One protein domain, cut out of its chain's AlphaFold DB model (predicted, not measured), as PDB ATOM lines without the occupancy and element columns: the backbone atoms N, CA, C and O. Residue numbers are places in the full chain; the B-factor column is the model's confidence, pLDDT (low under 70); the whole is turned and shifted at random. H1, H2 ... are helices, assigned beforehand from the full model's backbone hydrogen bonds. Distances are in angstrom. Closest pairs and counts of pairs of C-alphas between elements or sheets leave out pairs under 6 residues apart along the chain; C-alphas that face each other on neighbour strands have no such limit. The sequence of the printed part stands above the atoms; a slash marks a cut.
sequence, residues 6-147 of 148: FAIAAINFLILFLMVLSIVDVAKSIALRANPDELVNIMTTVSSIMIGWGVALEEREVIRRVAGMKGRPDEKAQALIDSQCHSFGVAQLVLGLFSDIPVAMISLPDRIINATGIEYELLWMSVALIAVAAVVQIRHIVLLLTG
ATOM      1  N   PHE A   6     213.856 212.937 194.101       86.44
ATOM      2  CA  PHE A   6     214.713 211.757 194.280       86.44
ATOM      3  C   PHE A   6     216.205 212.088 194.313       86.44
ATOM      4  O   PHE A   6     216.951 211.503 195.090       86.44
ATOM      5  N   ALA A   7     216.656 213.033 193.487       88.38
ATOM      6  CA  ALA A   7     218.057 213.438 193.477       88.38
ATOM      7  C   ALA A   7     218.419 214.221 194.748       88.38
ATOM      8  O   ALA A   7     219.492 214.016 195.307       88.38
ATOM      9  N   ILE A   8     217.503 215.067 195.232       91.44
ATOM     10  CA  ILE A   8     217.653 215.772 196.514       91.44
ATOM     11  C   ILE A   8     217.694 214.756 197.661       91.44
ATOM     12  O   ILE A   8     218.584 214.822 198.505       91.44
ATOM     13  N   ALA A   9     216.789 213.774 197.660       92.94
ATOM     14  CA  ALA A   9     216.767 212.704 198.651       92.94
ATOM     15  C   ALA A   9     218.057 211.867 198.633       92.94
ATOM     16  O   ALA A   9     218.578 211.546 199.696       92.94
ATOM     17  N   ALA A  10     218.612 211.563 197.455       93.69
ATOM     18  CA  ALA A  10     219.867 210.821 197.329       93.69
ATOM     19  C   ALA A  10     221.066 211.591 197.909       93.69
ATOM     20  O   ALA A  10     221.860 211.014 198.651       93.69
ATOM     21  N   ILE A  11     221.180 212.894 197.625       94.88
ATOM     22  CA  ILE A  11     222.239 213.735 198.209       94.88
ATOM     23  C   ILE A  11     222.037 213.866 199.721       94.88
ATOM     24  O   ILE A  11     222.989 213.704 200.481       94.88
ATOM     25  N   ASN A  12     220.796 214.075 200.173       95.50
ATOM     26  CA  ASN A  12     220.479 214.104 201.599       95.50
ATOM     27  C   ASN A  12     220.868 212.797 202.297       95.50
ATOM     28  O   ASN A  12     221.393 212.835 203.403       95.50
ATOM     29  N   PHE A  13     220.629 211.651 201.660       96.88
ATOM     30  CA  PHE A  13     221.001 210.349 202.201       96.88
ATOM     31  C   PHE A  13     222.521 210.179 202.291       96.88
ATOM     32  O   PHE A  13     223.019 209.698 203.305       96.88
ATOM     33  N   LEU A  14     223.266 210.617 201.272       97.19
ATOM     34  CA  LEU A  14     224.729 210.605 201.296       97.19
ATOM     35  C   LEU A  14     225.282 211.470 202.438       97.19
ATOM     36  O   LEU A  14     226.147 211.022 203.184       97.19
ATOM     37  N   ILE A  15     224.764 212.690 202.599       97.44
ATOM     38  CA  ILE A  15     225.183 213.597 203.676       97.44
ATOM     39  C   ILE A  15     224.816 213.011 205.039       97.44
ATOM     40  O   ILE A  15     225.662 212.971 205.926       97.44
ATOM     41  N   LEU A  16     223.601 212.480 205.188       98.00
ATOM     42  CA  LEU A  16     223.170 211.803 206.408       98.00
ATOM     43  C   LEU A  16     224.097 210.633 206.762       98.00
ATOM     44  O   LEU A  16     224.461 210.473 207.923       98.00
ATOM     45  N   PHE A  17     224.493 209.827 205.777       98.00
ATOM     46  CA  PHE A  17     225.425 208.723 205.985       98.00
ATOM     47  C   PHE A  17     226.767 209.219 206.537       98.00
ATOM     48  O   PHE A  17     227.244 208.685 207.537       98.00
ATOM     49  N   LEU A  18     227.333 210.278 205.949       97.69
ATOM     50  CA  LEU A  18     228.562 210.898 206.450       97.69
ATOM     51  C   LEU A  18     228.382 211.449 207.869       97.69
ATOM     52  O   LEU A  18     229.210 211.173 208.729       97.69
ATOM     53  N   MET A  19     227.277 212.146 208.148       98.06
ATOM     54  CA  MET A  19     226.976 212.666 209.486       98.06
ATOM     55  C   MET A  19     226.903 211.549 210.527       98.06
ATOM     56  O   MET A  19     227.489 211.676 211.596       98.06
ATOM     57  N   VAL A  20     226.218 210.441 210.228       98.25
ATOM     58  CA  VAL A  20     226.105 209.298 211.147       98.25
ATOM     59  C   VAL A  20     227.467 208.653 211.393       98.25
ATOM     60  O   VAL A  20     227.788 208.357 212.543       98.25
ATOM     61  N   LEU A  21     228.280 208.462 210.347       98.00
ATOM     62  CA  LEU A  21     229.640 207.948 210.506       98.00
ATOM     63  C   LEU A  21     230.477 208.862 211.401       98.00
ATOM     64  O   LEU A  21     231.084 208.375 212.350       98.00
ATOM     65  N   SER A  22     230.453 210.171 211.154       97.12
ATOM     66  CA  SER A  22     231.195 211.145 211.951       97.12
ATOM     67  C   SER A  22     230.708 211.223 213.394       97.12
ATOM     68  O   SER A  22     231.533 211.266 214.297       97.12
ATOM     69  N   ILE A  23     229.395 211.167 213.645       98.06
ATOM     70  CA  ILE A  23     228.845 211.105 215.009       98.06
ATOM     71  C   ILE A  23     229.388 209.875 215.737       98.06
ATOM     72  O   ILE A  23     229.861 209.993 216.863       98.06
ATOM     73  N   VAL A  24     229.315 208.691 215.119       98.00
ATOM     74  CA  VAL A  24     229.751 207.438 215.753       98.00
ATOM     75  C   VAL A  24     231.257 207.437 215.997       98.00
ATOM     76  O   VAL A  24     231.692 207.007 217.067       98.00
ATOM     77  N   ASP A  25     232.036 207.890 215.019       97.50
ATOM     78  CA  ASP A  25     233.491 207.944 215.102       97.50
ATOM     79  C   ASP A  25     233.951 208.935 216.177       97.50
ATOM     80  O   ASP A  25     234.616 208.544 217.138       97.50
ATOM     81  N   VAL A  26     233.481 210.184 216.113       96.75
ATOM     82  CA  VAL A  26     233.851 211.228 217.076       96.75
ATOM     83  C   VAL A  26     233.362 210.882 218.481       96.75
ATOM     84  O   VAL A  26     234.132 211.003 219.427       96.75
ATOM     85  N   ALA A  27     232.136 210.375 218.654       97.12
ATOM     86  CA  ALA A  27     231.632 209.978 219.972       97.12
ATOM     87  C   ALA A  27     232.497 208.885 220.629       97.12
ATOM     88  O   ALA A  27     232.788 208.954 221.826       97.12
ATOM     89  N   LYS A  28     232.935 207.883 219.854       97.12
ATOM     90  CA  LYS A  28     233.850 206.840 220.346       97.12
ATOM     91  C   LYS A  28     235.220 207.417 220.676       97.12
ATOM     92  O   LYS A  28     235.766 207.111 221.732       97.12
ATOM     93  N   SER A  29     235.753 208.265 219.807       95.75
ATOM     94  CA  SER A  29     237.066 208.878 219.987       95.75
ATOM     95  C   SER A  29     237.105 209.839 221.181       95.75
ATOM     96  O   SER A  29     238.082 209.829 221.929       95.75
ATOM     97  N   ILE A  30     236.023 210.577 221.456       94.56
ATOM     98  CA  ILE A  30     235.871 211.361 222.692       94.56
ATOM     99  C   ILE A  30     235.877 210.436 223.917       94.56
ATOM    100  O   ILE A  30     236.599 210.691 224.879       94.56
ATOM    101  N   ALA A  31     235.111 209.337 223.888       93.31
ATOM    102  CA  ALA A  31     235.052 208.389 225.004       93.31
ATOM    103  C   ALA A  31     236.413 207.727 225.297       93.31
ATOM    104  O   ALA A  31     236.721 207.423 226.450       93.31
ATOM    105  N   LEU A  32     237.240 207.543 224.265       94.50
ATOM    106  CA  LEU A  32     238.605 207.023 224.364       94.50
ATOM    107  C   LEU A  32     239.660 208.104 224.650       94.50
ATOM    108  O   LEU A  32     240.839 207.771 224.744       94.50
ATOM    109  N   ARG A  33     239.259 209.375 224.803       91.06
ATOM    110  CA  ARG A  33     240.158 210.531 224.966       91.06
ATOM    111  C   ARG A  33     241.233 210.603 223.873       91.06
ATOM    112  O   ARG A  33     242.414 210.798 224.153       91.06
ATOM    113  N   ALA A  34     240.812 210.440 222.621       91.19
ATOM    114  CA  ALA A  34     241.659 210.660 221.453       91.19
ATOM    115  C   ALA A  34     242.117 212.129 221.350       91.19
ATOM    116  O   ALA A  34     241.644 212.996 222.092       91.19
ATOM    117  N   ASN A  35     243.038 212.397 220.419       91.75
ATOM    118  CA  ASN A  35     243.567 213.737 220.177       91.75
ATOM    119  C   ASN A  35     242.442 214.704 219.734       91.75
ATOM    120  O   ASN A  35     241.835 214.459 218.688       91.75
ATOM    121  N   PRO A  36     242.178 215.799 220.474       89.94
ATOM    122  CA  PRO A  36     241.158 216.782 220.115       89.94
ATOM    123  C   PRO A  36     241.336 217.403 218.724       89.94
ATOM    124  O   PRO A  36     240.334 217.644 218.056       89.94
ATOM    125  N   ASP A  37     242.571 217.601 218.249       91.19
ATOM    126  CA  ASP A  37     242.846 218.263 216.961       91.19
ATOM    127  C   ASP A  37     242.259 217.501 215.762       91.19
ATOM    128  O   ASP A  37     241.764 218.087 214.796       91.19
ATOM    129  N   GLU A  38     242.293 216.168 215.811       93.12
ATOM    130  CA  GLU A  38     241.722 215.325 214.759       93.12
ATOM    131  C   GLU A  38     240.190 215.399 214.768       93.12
ATOM    132  O   GLU A  38     239.556 215.535 213.719       93.12
ATOM    133  N   LEU A  39     239.596 215.396 215.964       96.06
ATOM    134  CA  LEU A  39     238.149 215.487 216.152       96.06
ATOM    135  C   LEU A  39     237.614 216.844 215.701       96.06
ATOM    136  O   LEU A  39     236.591 216.904 215.024       96.06
ATOM    137  N   VAL A  40     238.341 217.918 216.011       96.69
ATOM    138  CA  VAL A  40     238.078 219.278 215.529       96.69
ATOM    139  C   VAL A  40     238.000 219.296 214.001       96.69
ATOM    140  O   VAL A  40     236.997 219.741 213.444       96.69
ATOM    141  N   ASN A  41     238.987 218.721 213.309       96.56
ATOM    142  CA  ASN A  41     239.004 218.686 211.842       96.56
ATOM    143  C   ASN A  41     237.809 217.926 211.246       96.56
ATOM    144  O   ASN A  41     237.198 218.391 210.276       96.56
ATOM    145  N   ILE A  42     237.448 216.771 211.818       96.75
ATOM    146  CA  ILE A  42     236.276 215.995 211.379       96.75
ATOM    147  C   ILE A  42     235.003 216.829 211.555       96.75
ATOM    148  O   ILE A  42     234.212 216.964 210.619       96.75
ATOM    149  N   MET A  43     234.819 217.425 212.734       97.31
ATOM    150  CA  MET A  43     233.610 218.172 213.075       97.31
ATOM    151  C   MET A  43     233.447 219.441 212.233       97.31
ATOM    152  O   MET A  43     232.343 219.698 211.743       97.31
ATOM    153  N   THR A  44     234.524 220.187 211.978       97.69
ATOM    154  CA  THR A  44     234.497 221.355 211.080       97.69
ATOM    155  C   THR A  44     234.209 220.956 209.636       97.69
ATOM    156  O   THR A  44     233.436 221.627 208.945       97.69
ATOM    157  N   THR A  45     234.755 219.830 209.169       97.50
ATOM    158  CA  THR A  45     234.488 219.330 207.810       97.50
ATOM    159  C   THR A  45     233.015 218.964 207.634       97.50
ATOM    160  O   THR A  45     232.380 219.379 206.662       97.50
ATOM    161  N   VAL A  46     232.440 218.229 208.588       97.62
ATOM    162  CA  VAL A  46     231.022 217.839 208.548       97.62
ATOM    163  C   VAL A  46     230.121 219.065 208.640       97.62
ATOM    164  O   VAL A  46     229.205 219.202 207.830       97.62
ATOM    165  N   SER A  47     230.418 219.991 209.557       97.75
ATOM    166  CA  SER A  47     229.676 221.248 209.700       97.75
ATOM    167  C   SER A  47     229.702 222.055 208.398       97.75
ATOM    168  O   SER A  47     228.660 222.503 207.925       97.75
ATOM    169  N   SER A  48     230.859 222.145 207.734       98.06
ATOM    170  CA  SER A  48     231.000 222.819 206.435       98.06
ATOM    171  C   SER A  48     230.150 222.175 205.333       98.06
ATOM    172  O   SER A  48     229.515 222.885 204.550       98.06
ATOM    173  N   ILE A  49     230.080 220.839 205.280       98.00
ATOM    174  CA  ILE A  49     229.209 220.110 204.340       98.00
ATOM    175  C   ILE A  49     227.734 220.427 204.618       98.00
ATOM    176  O   ILE A  49     226.973 220.692 203.684       98.00
ATOM    177  N   MET A  50     227.330 220.425 205.892       97.69
ATOM    178  CA  MET A  50     225.963 220.750 206.305       97.69
ATOM    179  C   MET A  50     225.577 222.173 205.900       97.69
ATOM    180  O   MET A  50     224.505 222.368 205.331       97.69
ATOM    181  N   ILE A  51     226.464 223.144 206.133       98.00
ATOM    182  CA  ILE A  51     226.261 224.550 205.769       98.00
ATOM    183  C   ILE A  51     226.141 224.694 204.253       98.00
ATOM    184  O   ILE A  51     225.148 225.230 203.764       98.00
ATOM    185  N   GLY A  52     227.113 224.174 203.497       97.12
ATOM    186  CA  GLY A  52     227.132 224.302 202.040       97.12
ATOM    187  C   GLY A  52     225.901 223.681 201.379       97.12
ATOM    188  O   GLY A  52     225.319 224.261 200.460       97.12
ATOM    189  N   TRP A  53     225.455 222.525 201.875       96.06
ATOM    190  CA  TRP A  53     224.229 221.907 201.383       96.06
ATOM    191  C   TRP A  53     222.960 222.617 201.865       96.06
ATOM    192  O   TRP A  53     222.006 222.738 201.098       96.06
ATOM    193  N   GLY A  54     222.951 223.129 203.097       96.88
ATOM    194  CA  GLY A  54     221.864 223.941 203.637       96.88
ATOM    195  C   GLY A  54     221.584 225.170 202.773       96.88
ATOM    196  O   GLY A  54     220.443 225.358 202.360       96.88
ATOM    197  N   VAL A  55     222.631 225.909 202.381       96.31
ATOM    198  CA  VAL A  55     222.535 227.034 201.429       96.31
ATOM    199  C   VAL A  55     221.937 226.579 200.094       96.31
ATOM    200  O   VAL A  55     221.035 227.216 199.557       96.31
ATOM    201  N   ALA A  56     222.411 225.455 199.546       93.75
ATOM    202  CA  ALA A  56     221.925 224.951 198.260       93.75
ATOM    203  C   ALA A  56     220.438 224.549 198.293       93.75
ATOM    204  O   ALA A  56     219.731 224.716 197.297       93.75
ATOM    205  N   LEU A  57     219.965 224.009 199.421       93.94
ATOM    206  CA  LEU A  57     218.551 223.700 199.640       93.94
ATOM    207  C   LEU A  57     217.718 224.968 199.836       93.94
ATOM    208  O   LEU A  57     216.641 225.077 199.247       93.94
ATOM    209  N   GLU A  58     218.222 225.913 200.630       94.81
ATOM    210  CA  GLU A  58     217.563 227.186 200.915       94.81
ATOM    211  C   GLU A  58     217.293 227.983 199.636       94.81
ATOM    212  O   GLU A  58     216.172 228.437 199.401       94.81
ATOM    213  N   GLU A  59     218.304 228.063 198.774       91.94
ATOM    214  CA  GLU A  59     218.298 228.825 197.525       91.94
ATOM    215  C   GLU A  59     217.816 228.007 196.319       91.94
ATOM    216  O   GLU A  59     217.983 228.414 195.161       91.94
ATOM    217  N   ARG A  60     217.192 226.841 196.541       89.50
ATOM    218  CA  ARG A  60     216.746 225.950 195.457       89.50
ATOM    219  C   ARG A  60     215.895 226.681 194.420       89.50
ATOM    220  O   ARG A  60     216.084 226.485 193.215       89.50
ATOM    221  N   GLU A  61     214.966 227.520 194.867       86.50
ATOM    222  CA  GLU A  61     214.073 228.258 193.975       86.50
ATOM    223  C   GLU A  61     214.858 229.207 193.050       86.50
ATOM    224  O   GLU A  61     214.555 229.333 191.856       86.50
ATOM    225  N   VAL A  62     215.897 229.852 193.589       86.69
ATOM    226  CA  VAL A  62     216.798 230.739 192.847       86.69
ATOM    227  C   VAL A  62     217.645 229.935 191.867       86.69
ATOM    228  O   VAL A  62     217.701 230.291 190.690       86.69
ATOM    229  N   ILE A  63     218.200 228.794 192.285       85.94
ATOM    230  CA  ILE A  63     218.948 227.884 191.401       85.94
ATOM    231  C   ILE A  63     218.070 227.432 190.227       85.94
ATOM    232  O   ILE A  63     218.500 227.460 189.070       85.94
ATOM    233  N   ARG A  64     216.809 227.066 190.493       85.62
ATOM    234  CA  ARG A  64     215.849 226.690 189.445       85.62
ATOM    235  C   ARG A  64     215.565 227.830 188.476       85.62
ATOM    236  O   ARG A  64     215.459 227.597 187.271       85.62
ATOM    237  N   ARG A  65     215.431 229.049 189.002       85.12
ATOM    238  CA  ARG A  65     215.182 230.267 188.224       85.12
ATOM    239  C   ARG A  65     216.350 230.585 187.295       85.12
ATOM    240  O   ARG A  65     216.128 230.774 186.106       85.12
ATOM    241  N   VAL A  66     217.574 230.597 187.823       85.94
ATOM    242  CA  VAL A  66     218.802 230.892 187.064       85.94
ATOM    243  C   VAL A  66     219.048 229.844 185.978       85.94
ATOM    244  O   VAL A  66     219.446 230.186 184.870       85.94
ATOM    245  N   ALA A  67     218.733 228.578 186.250       83.31
ATOM    246  CA  ALA A  67     218.837 227.500 185.270       83.31
ATOM    247  C   ALA A  67     217.683 227.459 184.242       83.31
ATOM    248  O   ALA A  67     217.615 226.527 183.443       83.31
ATOM    249  N   GLY A  68     216.751 228.423 184.262       81.00
ATOM    250  CA  GLY A  68     215.646 228.497 183.301       81.00
ATOM    251  C   GLY A  68     214.612 227.373 183.439       81.00
ATOM    252  O   GLY A  68     213.939 227.026 182.473       81.00
ATOM    253  N   MET A  69     214.476 226.775 184.627       80.00
ATOM    254  CA  MET A  69     213.620 225.600 184.865       80.00
ATOM    255  C   MET A  69     212.236 225.954 185.434       80.00
ATOM    256  O   MET A  69     211.580 225.091 186.023       80.00
ATOM    257  N   LYS A  70     211.810 227.216 185.282       76.38
ATOM    258  CA  LYS A  70     210.492 227.717 185.695       76.38
ATOM    259  C   LYS A  70     209.486 227.713 184.539       76.38
ATOM    260  O   LYS A  70     209.868 227.824 183.379       76.38
ATOM    261  N   GLY A  71     208.198 227.644 184.874       73.44
ATOM    262  CA  GLY A  71     207.079 227.709 183.925       73.44
ATOM    263  C   GLY A  71     206.625 226.343 183.409       73.44
ATOM    264  O   GLY A  71     205.982 226.263 182.364       73.44
ATOM    265  N   ARG A  72     206.970 225.259 184.114       79.56
ATOM    266  CA  ARG A  72     206.599 223.892 183.725       79.56
ATOM    267  C   ARG A  72     205.230 223.489 184.313       79.56
ATOM    268  O   ARG A  72     204.794 224.061 185.310       79.56
ATOM    269  N   PRO A  73     204.534 222.485 183.749       76.25
ATOM    270  CA  PRO A  73     203.234 222.038 184.267       76.25
ATOM    271  C   PRO A  73     203.260 221.576 185.737       76.25
ATOM    272  O   PRO A  73     202.225 221.573 186.401       76.25
ATOM    273  N   ASP A  74     204.433 221.206 186.257       80.50
ATOM    274  CA  ASP A  74     204.660 220.730 187.621       80.50
ATOM    275  C   ASP A  74     204.953 221.840 188.652       80.50
ATOM    276  O   ASP A  74     205.228 221.519 189.807       80.50
ATOM    277  N   GLU A  75     204.846 223.134 188.307       82.50
ATOM    278  CA  GLU A  75     205.207 224.239 189.224       82.50
ATOM    279  C   GLU A  75     204.523 224.174 190.598       82.50
ATOM    280  O   GLU A  75     205.138 224.527 191.600       82.50
ATOM    281  N   LYS A  76     203.275 223.693 190.688       81.38
ATOM    282  CA  LYS A  76     202.590 223.555 191.989       81.38
ATOM    283  C   LYS A  76     203.278 222.539 192.902       81.38
ATOM    284  O   LYS A  76     203.439 222.799 194.090       81.38
ATOM    285  N   ALA A  77     203.693 221.398 192.351       79.75
ATOM    286  CA  ALA A  77     204.431 220.381 193.096       79.75
ATOM    287  C   ALA A  77     205.842 220.877 193.438       79.75
ATOM    288  O   ALA A  77     206.335 220.669 194.542       79.75
ATOM    289  N   GLN A  78     206.468 221.601 192.510       84.56
ATOM    290  CA  GLN A  78     207.788 222.173 192.723       84.56
ATOM    291  C   GLN A  78     207.804 223.268 193.795       84.56
ATOM    292  O   GLN A  78     208.763 223.325 194.553       84.56
ATOM    293  N   ALA A  79     206.746 224.076 193.905       85.19
ATOM    294  CA  ALA A  79     206.612 225.097 194.944       85.19
ATOM    295  C   ALA A  79     206.530 224.489 196.356       85.19
ATOM    296  O   ALA A  79     207.105 225.036 197.296       85.19
ATOM    297  N   LEU A  80     205.864 223.337 196.505       85.69
ATOM    298  CA  LEU A  80     205.848 222.604 197.773       85.69
ATOM    299  C   LEU A  80     207.256 222.115 198.138       85.69
ATOM    300  O   LEU A  80     207.710 222.326 199.260       85.69
ATOM    301  N   ILE A  81     207.965 221.521 197.174       87.81
ATOM    302  CA  ILE A  81     209.347 221.059 197.365       87.81
ATOM    303  C   ILE A  81     210.273 222.237 197.683       87.81
ATOM    304  O   ILE A  81     211.111 222.113 198.567       87.81
ATOM    305  N   ASP A  82     210.118 223.377 197.006       88.94
ATOM    306  CA  ASP A  82     210.889 224.596 197.278       88.94
ATOM    307  C   ASP A  82     210.652 225.092 198.713       88.94
ATOM    308  O   ASP A  82     211.613 225.360 199.425       88.94
ATOM    309  N   SER A  83     209.403 225.121 199.186       90.12
ATOM    310  CA  SER A  83     209.084 225.513 200.569       90.12
ATOM    311  C   SER A  83     209.685 224.566 201.615       90.12
ATOM    312  O   SER A  83     210.173 225.021 202.658       90.12
ATOM    313  N   GLN A  84     209.664 223.258 201.347       91.06
ATOM    314  CA  GLN A  84     210.290 222.262 202.214       91.06
ATOM    315  C   GLN A  84     211.812 222.416 202.208       91.06
ATOM    316  O   GLN A  84     212.414 222.547 203.273       91.06
ATOM    317  N   CYS A  85     212.429 222.471 201.025       92.38
ATOM    318  CA  CYS A  85     213.870 222.663 200.877       92.38
ATOM    319  C   CYS A  85     214.329 223.957 201.547       92.38
ATOM    320  O   CYS A  85     215.356 223.937 202.212       92.38
ATOM    321  N   HIS A  86     213.539 225.029 201.470       94.50
ATOM    322  CA  HIS A  86     213.827 226.272 202.171       94.50
ATOM    323  C   HIS A  86     213.907 226.065 203.689       94.50
ATOM    324  O   HIS A  86     214.943 226.302 204.303       94.50
ATOM    325  N   SER A  87     212.848 225.522 204.292       94.75
ATOM    326  CA  SER A  87     212.776 225.346 205.751       94.75
ATOM    327  C   SER A  87     213.834 224.369 206.282       94.75
ATOM    328  O   SER A  87     214.481 224.627 207.297       94.75
ATOM    329  N   PHE A  88     214.024 223.236 205.598       95.81
ATOM    330  CA  PHE A  88     215.019 222.233 205.982       95.81
ATOM    331  C   PHE A  88     216.452 222.676 205.663       95.81
ATOM    332  O   PHE A  88     217.365 222.324 206.406       95.81
ATOM    333  N   GLY A  89     216.648 223.455 204.598       96.00
ATOM    334  CA  GLY A  89     217.926 224.063 204.239       96.00
ATOM    335  C   GLY A  89     218.402 225.032 205.312       96.00
ATOM    336  O   GLY A  89     219.505 224.857 205.828       96.00
ATOM    337  N   VAL A  90     217.528 225.948 205.744       97.50
ATOM    338  CA  VAL A  90     217.797 226.866 206.863       97.50
ATOM    339  C   VAL A  90     218.125 226.091 208.137       97.50
ATOM    340  O   VAL A  90     219.119 226.385 208.794       97.50
ATOM    341  N   ALA A  91     217.338 225.067 208.483       97.12
ATOM    342  CA  ALA A  91     217.601 224.266 209.679       97.12
ATOM    343  C   ALA A  91     218.980 223.583 209.631       97.12
ATOM    344  O   ALA A  91     219.723 223.634 210.611       97.12
ATOM    345  N   GLN A  92     219.340 222.982 208.493       97.31
ATOM    346  CA  GLN A  92     220.629 222.316 208.309       97.31
ATOM    347  C   GLN A  92     221.801 223.303 208.366       97.31
ATOM    348  O   GLN A  92     222.806 223.029 209.022       97.31
ATOM    349  N   LEU A  93     221.653 224.455 207.708       97.56
ATOM    350  CA  LEU A  93     222.631 225.538 207.698       97.56
ATOM    351  C   LEU A  93     222.889 226.046 209.114       97.56
ATOM    352  O   LEU A  93     224.033 226.109 209.558       97.56
ATOM    353  N   VAL A  94     221.818 226.373 209.837       98.12
ATOM    354  CA  VAL A  94     221.891 226.938 211.185       98.12
ATOM    355  C   VAL A  94     222.485 225.932 212.168       98.12
ATOM    356  O   VAL A  94     223.359 226.295 212.950       98.12
ATOM    357  N   LEU A  95     222.070 224.663 212.113       98.12
ATOM    358  CA  LEU A  95     222.633 223.625 212.978       98.12
ATOM    359  C   LEU A  95     224.110 223.355 212.674       98.12
ATOM    360  O   LEU A  95     224.870 223.162 213.614       98.12
ATOM    361  N   GLY A  96     224.516 223.392 211.399       97.81
ATOM    362  CA  GLY A  96     225.921 223.275 211.003       97.81
ATOM    363  C   GLY A  96     226.770 224.446 211.500       97.81
ATOM    364  O   GLY A  96     227.857 224.239 212.030       97.81
ATOM    365  N   LEU A  97     226.260 225.678 211.408       97.94
ATOM    366  CA  LEU A  97     226.934 226.848 211.979       97.94
ATOM    367  C   LEU A  97     227.068 226.730 213.500       97.94
ATOM    368  O   LEU A  97     228.147 226.953 214.041       97.94
ATOM    369  N   PHE A  98     225.996 226.354 214.200       98.12
ATOM    370  CA  PHE A  98     226.046 226.203 215.653       98.12
ATOM    371  C   PHE A  98     226.933 225.038 216.097       98.12
ATOM    372  O   PHE A  98     227.573 225.156 217.139       98.12
ATOM    373  N   SER A  99     227.013 223.938 215.337       97.94
ATOM    374  CA  SER A  99     227.918 222.831 215.664       97.94
ATOM    375  C   SER A  99     229.389 223.188 215.474       97.94
ATOM    376  O   SER A  99     230.230 222.595 216.146       97.94
ATOM    377  N   ASP A 100     229.715 224.155 214.616       97.50
ATOM    378  CA  ASP A 100     231.098 224.588 214.388       97.50
ATOM    379  C   ASP A 100     231.597 225.572 215.461       97.50
ATOM    380  O   ASP A 100     232.793 225.646 215.724       97.50
ATOM    381  N   ILE A 101     230.702 226.283 216.162       97.12
ATOM    382  CA  ILE A 101     231.089 227.260 217.197       97.12
ATOM    383  C   ILE A 101     231.927 226.634 218.333       97.12
ATOM    384  O   ILE A 101     233.005 227.165 218.610       97.12
ATOM    385  N   PRO A 102     231.518 225.527 218.993       96.38
ATOM    386  CA  PRO A 102     232.332 224.918 220.049       96.38
ATOM    387  C   PRO A 102     233.689 224.418 219.535       96.38
ATOM    388  O   PRO A 102     234.695 224.533 220.225       96.38
ATOM    389  N   VAL A 103     233.733 223.916 218.300       96.19
ATOM    390  CA  VAL A 103     234.956 223.427 217.644       96.19
ATOM    391  C   VAL A 103     235.913 224.583 217.333       96.19
ATOM    392  O   VAL A 103     237.120 224.491 217.573       96.19
ATOM    393  N   ALA A 104     235.374 225.715 216.882       95.25
ATOM    394  CA  ALA A 104     236.133 226.938 216.677       95.25
ATOM    395  C   ALA A 104     236.711 227.474 217.997       95.25
ATOM    396  O   ALA A 104     237.838 227.962 218.006       95.25
ATOM    397  N   MET A 105     235.991 227.340 219.118       94.88
ATOM    398  CA  MET A 105     236.506 227.724 220.438       94.88
ATOM    399  C   MET A 105     237.724 226.899 220.865       94.88
ATOM    400  O   MET A 105     238.646 227.473 221.432       94.88
ATOM    401  N   ILE A 106     237.752 225.596 220.562       94.19
ATOM    402  CA  ILE A 106     238.917 224.725 220.820       94.19
ATOM    403  C   ILE A 106     240.102 225.132 219.936       94.19
ATOM    404  O   ILE A 106     241.248 225.100 220.366       94.19
ATOM    405  N   SER A 107     239.823 225.545 218.699       92.56
ATOM    406  CA  SER A 107     240.847 225.925 217.718       92.56
ATOM    407  C   SER A 107     241.487 227.293 217.994       92.56
ATOM    408  O   SER A 107     242.501 227.643 217.382       92.56
ATOM    409  N   LEU A 108     240.884 228.109 218.865       93.06
ATOM    410  CA  LEU A 108     241.432 229.412 219.217       93.06
ATOM    411  C   LEU A 108     242.672 229.243 220.105       93.06
ATOM    412  O   LEU A 108     242.663 228.447 221.036       93.06
ATOM    413  N   PRO A 109     243.738 230.028 219.875       89.38
ATOM    414  CA  PRO A 109     244.913 229.975 220.732       89.38
ATOM    415  C   PRO A 109     244.583 230.305 222.194       89.38
ATOM    416  O   PRO A 109     243.864 231.276 222.440       89.38
ATOM    417  N   ASP A 110     245.240 229.630 223.143       89.06
ATOM    418  CA  ASP A 110     245.021 229.790 224.598       89.06
ATOM    419  C   ASP A 110     245.124 231.233 225.109       89.06
ATOM    420  O   ASP A 110     244.502 231.613 226.098       89.06
ATOM    421  N   ARG A 111     245.902 232.074 224.417       90.75
ATOM    422  CA  ARG A 111     246.013 233.510 224.725       90.75
ATOM    423  C   ARG A 111     244.709 234.292 224.500       90.75
ATOM    424  O   ARG A 111     244.615 235.422 224.966       90.75
ATOM    425  N   ILE A 112     243.769 233.749 223.722       92.12
ATOM    426  CA  ILE A 112     242.464 234.350 223.412       92.12
ATOM    427  C   ILE A 112     241.391 233.699 224.286       92.12
ATOM    428  O   ILE A 112     240.700 234.394 225.028       92.12
ATOM    429  N   ILE A 113     241.270 232.372 224.207       88.19
ATOM    430  CA  ILE A 113     240.362 231.557 225.018       88.19
ATOM    431  C   ILE A 113     241.136 230.310 225.428       88.19
ATOM    432  O   ILE A 113     241.618 229.587 224.567       88.19
ATOM    433  N   ASN A 114     241.239 230.056 226.730       88.50
ATOM    434  CA  ASN A 114     241.819 228.819 227.232       88.50
ATOM    435  C   ASN A 114     240.729 227.738 227.286       88.50
ATOM    436  O   ASN A 114     239.891 227.754 228.189       88.50
ATOM    437  N   ALA A 115     240.738 226.834 226.307       88.75
ATOM    438  CA  ALA A 115     239.826 225.690 226.240       88.75
ATOM    439  C   ALA A 115     240.382 224.435 226.944       88.75
ATOM    440  O   ALA A 115     239.721 223.396 226.944       88.75
ATOM    441  N   THR A 116     241.566 224.535 227.563       88.62
ATOM    442  CA  THR A 116     242.239 223.404 228.209       88.62
ATOM    443  C   THR A 116     241.354 222.785 229.288       88.62
ATOM    444  O   THR A 116     240.972 223.446 230.256       88.62
ATOM    445  N   GLY A 117     241.080 221.491 229.155       88.94
ATOM    446  CA  GLY A 117     240.295 220.711 230.105       88.94
ATOM    447  C   GLY A 117     238.782 220.754 229.891       88.94
ATOM    448  O   GLY A 117     238.085 220.101 230.666       88.94
ATOM    449  N   ILE A 118     238.282 221.484 228.885       93.56
ATOM    450  CA  ILE A 118     236.860 221.486 228.487       93.56
ATOM    451  C   ILE A 118     236.638 221.083 227.017       93.56
ATOM    452  O   ILE A 118     235.538 221.231 226.477       93.56
ATOM    453  N   GLU A 119     237.679 220.611 226.326       94.62
ATOM    454  CA  GLU A 119     237.648 220.320 224.890       94.62
ATOM    455  C   GLU A 119     236.636 219.217 224.570       94.62
ATOM    456  O   GLU A 119     235.872 219.317 223.611       94.62
ATOM    457  N   TYR A 120     236.590 218.170 225.394       94.94
ATOM    458  CA  TYR A 120     235.691 217.039 225.180       94.94
ATOM    459  C   TYR A 120     234.221 217.411 225.417       94.94
ATOM    460  O   TYR A 120     233.344 216.904 224.721       94.94
ATOM    461  N   GLU A 121     233.937 218.313 226.355       95.88
ATOM    462  CA  GLU A 121     232.608 218.867 226.609       95.88
ATOM    463  C   GLU A 121     232.121 219.700 225.418       95.88
ATOM    464  O   GLU A 121     230.979 219.544 224.974       95.88
ATOM    465  N   LEU A 122     232.998 220.543 224.864       96.81
ATOM    466  CA  LEU A 122     232.718 221.326 223.659       96.81
ATOM    467  C   LEU A 122     232.490 220.412 222.443       96.81
ATOM    468  O   LEU A 122     231.517 220.597 221.711       96.81
ATOM    469  N   LEU A 123     233.309 219.371 222.267       97.06
ATOM    470  CA  LEU A 123     233.119 218.384 221.201       97.06
ATOM    471  C   LEU A 123     231.795 217.616 221.348       97.06
ATOM    472  O   LEU A 123     231.090 217.426 220.355       97.06
ATOM    473  N   TRP A 124     231.400 217.220 222.565       97.69
ATOM    474  CA  TRP A 124     230.096 216.588 222.811       97.69
ATOM    475  C   TRP A 124     228.923 217.498 222.446       97.69
ATOM    476  O   TRP A 124     227.933 217.021 221.887       97.69
ATOM    477  N   MET A 125     229.035 218.799 222.726       97.75
ATOM    478  CA  MET A 125     228.029 219.785 222.329       97.75
ATOM    479  C   MET A 125     227.867 219.823 220.806       97.75
ATOM    480  O   MET A 125     226.745 219.749 220.301       97.75
ATOM    481  N   SER A 126     228.977 219.859 220.069       97.81
ATOM    482  CA  SER A 126     228.953 219.810 218.608       97.81
ATOM    483  C   SER A 126     228.368 218.497 218.085       97.81
ATOM    484  O   SER A 126     227.519 218.525 217.194       97.81
ATOM    485  N   VAL A 127     228.736 217.347 218.664       98.19
ATOM    486  CA  VAL A 127     228.167 216.036 218.292       98.19
ATOM    487  C   VAL A 127     226.652 216.013 218.499       98.19
ATOM    488  O   VAL A 127     225.921 215.532 217.631       98.19
ATOM    489  N   ALA A 128     226.158 216.565 219.609       98.25
ATOM    490  CA  ALA A 128     224.728 216.637 219.888       98.25
ATOM    491  C   ALA A 128     223.976 217.478 218.841       98.25
ATOM    492  O   ALA A 128     222.919 217.066 218.364       98.25
ATOM    493  N   LEU A 129     224.536 218.620 218.432       98.31
ATOM    494  CA  LEU A 129     223.945 219.473 217.396       98.31
ATOM    495  C   LEU A 129     223.919 218.784 216.023       98.31
ATOM    496  O   LEU A 129     222.884 218.808 215.351       98.31
ATOM    497  N   ILE A 130     224.999 218.093 215.637       98.12
ATOM    498  CA  ILE A 130     225.032 217.301 214.395       98.12
ATOM    499  C   ILE A 130     224.020 216.147 214.461       98.12
ATOM    500  O   ILE A 130     223.348 215.864 213.469       98.12
ATOM    501  N   ALA A 131     223.829 215.513 215.622       98.38
ATOM    502  CA  ALA A 131     222.817 214.471 215.797       98.38
ATOM    503  C   ALA A 131     221.385 215.008 215.627       98.38
ATOM    504  O   ALA A 131     220.562 214.374 214.963       98.38
ATOM    505  N   VAL A 132     221.086 216.201 216.155       98.44
ATOM    506  CA  VAL A 132     219.799 216.877 215.916       98.44
ATOM    507  C   VAL A 132     219.615 217.169 214.425       98.44
ATOM    508  O   VAL A 132     218.549 216.888 213.872       98.44
ATOM    509  N   ALA A 133     220.656 217.654 213.748       97.94
ATOM    510  CA  ALA A 133     220.613 217.898 212.310       97.94
ATOM    511  C   ALA A 133     220.384 216.610 211.503       97.94
ATOM    512  O   ALA A 133     219.587 216.602 210.567       97.94
ATOM    513  N   ALA A 134     220.987 215.488 211.910       98.12
ATOM    514  CA  ALA A 134     220.759 214.192 211.279       98.12
ATOM    515  C   ALA A 134     219.278 213.779 211.362       98.12
ATOM    516  O   ALA A 134     218.702 213.330 210.371       98.12
ATOM    517  N   VAL A 135     218.620 213.994 212.508       98.12
ATOM    518  CA  VAL A 135     217.176 213.733 212.673       98.12
ATOM    519  C   VAL A 135     216.334 214.634 211.765       98.12
ATOM    520  O   VAL A 135     215.400 214.160 211.109       98.12
ATOM    521  N   VAL A 136     216.672 215.923 211.685       97.31
ATOM    522  CA  VAL A 136     216.017 216.878 210.777       97.31
ATOM    523  C   VAL A 136     216.161 216.424 209.319       97.31
ATOM    524  O   VAL A 136     215.177 216.416 208.573       97.31
ATOM    525  N   GLN A 137     217.346 215.961 208.925       96.62
ATOM    526  CA  GLN A 137     217.609 215.491 207.570       96.62
ATOM    527  C   GLN A 137     216.901 214.171 207.246       96.62
ATOM    528  O   GLN A 137     216.365 214.034 206.145       96.62
ATOM    529  N   ILE A 138     216.798 213.234 208.198       97.31
ATOM    530  CA  ILE A 138     215.967 212.023 208.058       97.31
ATOM    531  C   ILE A 138     214.522 212.415 207.752       97.31
ATOM    532  O   ILE A 138     213.926 211.904 206.803       97.31
ATOM    533  N   ARG A 139     213.961 213.357 208.520       96.25
ATOM    534  CA  ARG A 139     212.594 213.839 208.291       96.25
ATOM    535  C   ARG A 139     212.440 214.445 206.896       96.25
ATOM    536  O   ARG A 139     211.454 214.147 206.227       96.25
ATOM    537  N   HIS A 140     213.407 215.243 206.443       95.25
ATOM    538  CA  HIS A 140     213.384 215.823 205.099       95.25
ATOM    539  C   HIS A 140     213.385 214.740 204.006       95.25
ATOM    540  O   HIS A 140     212.570 214.801 203.088       95.25
ATOM    541  N   ILE A 141     214.241 213.717 204.124       95.19
ATOM    542  CA  ILE A 141     214.282 212.583 203.184       95.19
ATOM    543  C   ILE A 141     212.924 211.879 203.126       95.19
ATOM    544  O   ILE A 141     212.416 211.613 202.039       95.19
ATOM    545  N   VAL A 142     212.310 211.602 204.281       94.44
ATOM    546  CA  VAL A 142     211.001 210.935 204.343       94.44
ATOM    547  C   VAL A 142     209.917 211.768 203.656       94.44
ATOM    548  O   VAL A 142     209.130 211.212 202.890       94.44
ATOM    549  N   LEU A 143     209.875 213.084 203.877       91.94
ATOM    550  CA  LEU A 143     208.900 213.967 203.220       91.94
ATOM    551  C   LEU A 143     209.094 213.992 201.697       91.94
ATOM    552  O   LEU A 143     208.134 213.782 200.955       91.94
ATOM    553  N   LEU A 144     210.341 214.100 201.227       90.12
ATOM    554  CA  LEU A 144     210.663 214.065 199.795       90.12
ATOM    555  C   LEU A 144     210.252 212.746 199.121       90.12
ATOM    556  O   LEU A 144     209.777 212.766 197.987       90.12
ATOM    557  N   LEU A 145     210.430 211.606 199.797       89.69
ATOM    558  CA  LEU A 145     210.080 210.285 199.256       89.69
ATOM    559  C   LEU A 145     208.581 209.981 199.334       89.69
ATOM    560  O   LEU A 145     208.061 209.245 198.496       89.69
ATOM    561  N   THR A 146     207.884 210.522 200.334       87.19
ATOM    562  CA  THR A 146     206.440 210.300 200.520       87.19
ATOM    563  C   THR A 146     205.573 211.333 199.803       87.19
ATOM    564  O   THR A 146     204.364 211.126 199.695       87.19
ATOM    565  N   GLY A 147     206.169 212.415 199.285       72.06
ATOM    566  CA  GLY A 147     205.469 213.473 198.555       72.06
ATOM    567  C   GLY A 147     204.472 214.251 199.416       72.06
ATOM    568  O   GLY A 147     203.479 214.753 198.889       72.06
TER     569      GLY A 147
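Overview. This is residues 6 to 147 of the 148 residues of an uncharacterized protein of Enhydrobacter aerosaccus (UniProt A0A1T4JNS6). Four long helices, H1, H2, H4 and H5, lie side by side in an up-and-down bundle, each running against the one before, and make a rod; short H3 packs on H4 near one end. The printed part has 142 residues with five named helices, H1 to H5 in order, and is all helix. It is only just loose, close to compact, with a radius of gyration of the C-alphas of 17.5 A and spans of 59 by 29 by 17 A.

Along the chain. Find C-alpha 6 at (214.713, 211.757, 194.280); H1 runs from there to residue 31, 37.0 A. Next come H2, residues 36 to 58, 32.1 A, and H3, residues 60 to 66. H4, residues 75 to 107, 45.7 A, has a kink of 25 degrees near residue 101. H5, residues 119 to 146, ends at (206.440, 210.300, 200.520).

Arrangement. H1 and H2 form a hairpin, closest at C-alphas 26 and 39, 6.1 A. H2 touches H4, closest at C-alphas 54 and 89, 4.0 A. In H1, H2, H3 and H5 every O i to N i+4 pair is within hydrogen-bond range; in H4, 27 of 29.

Size, cuts and confidence. The printed part has no cut; the link H4 to H5 is long. No printed residue is under 70 in pLDDT.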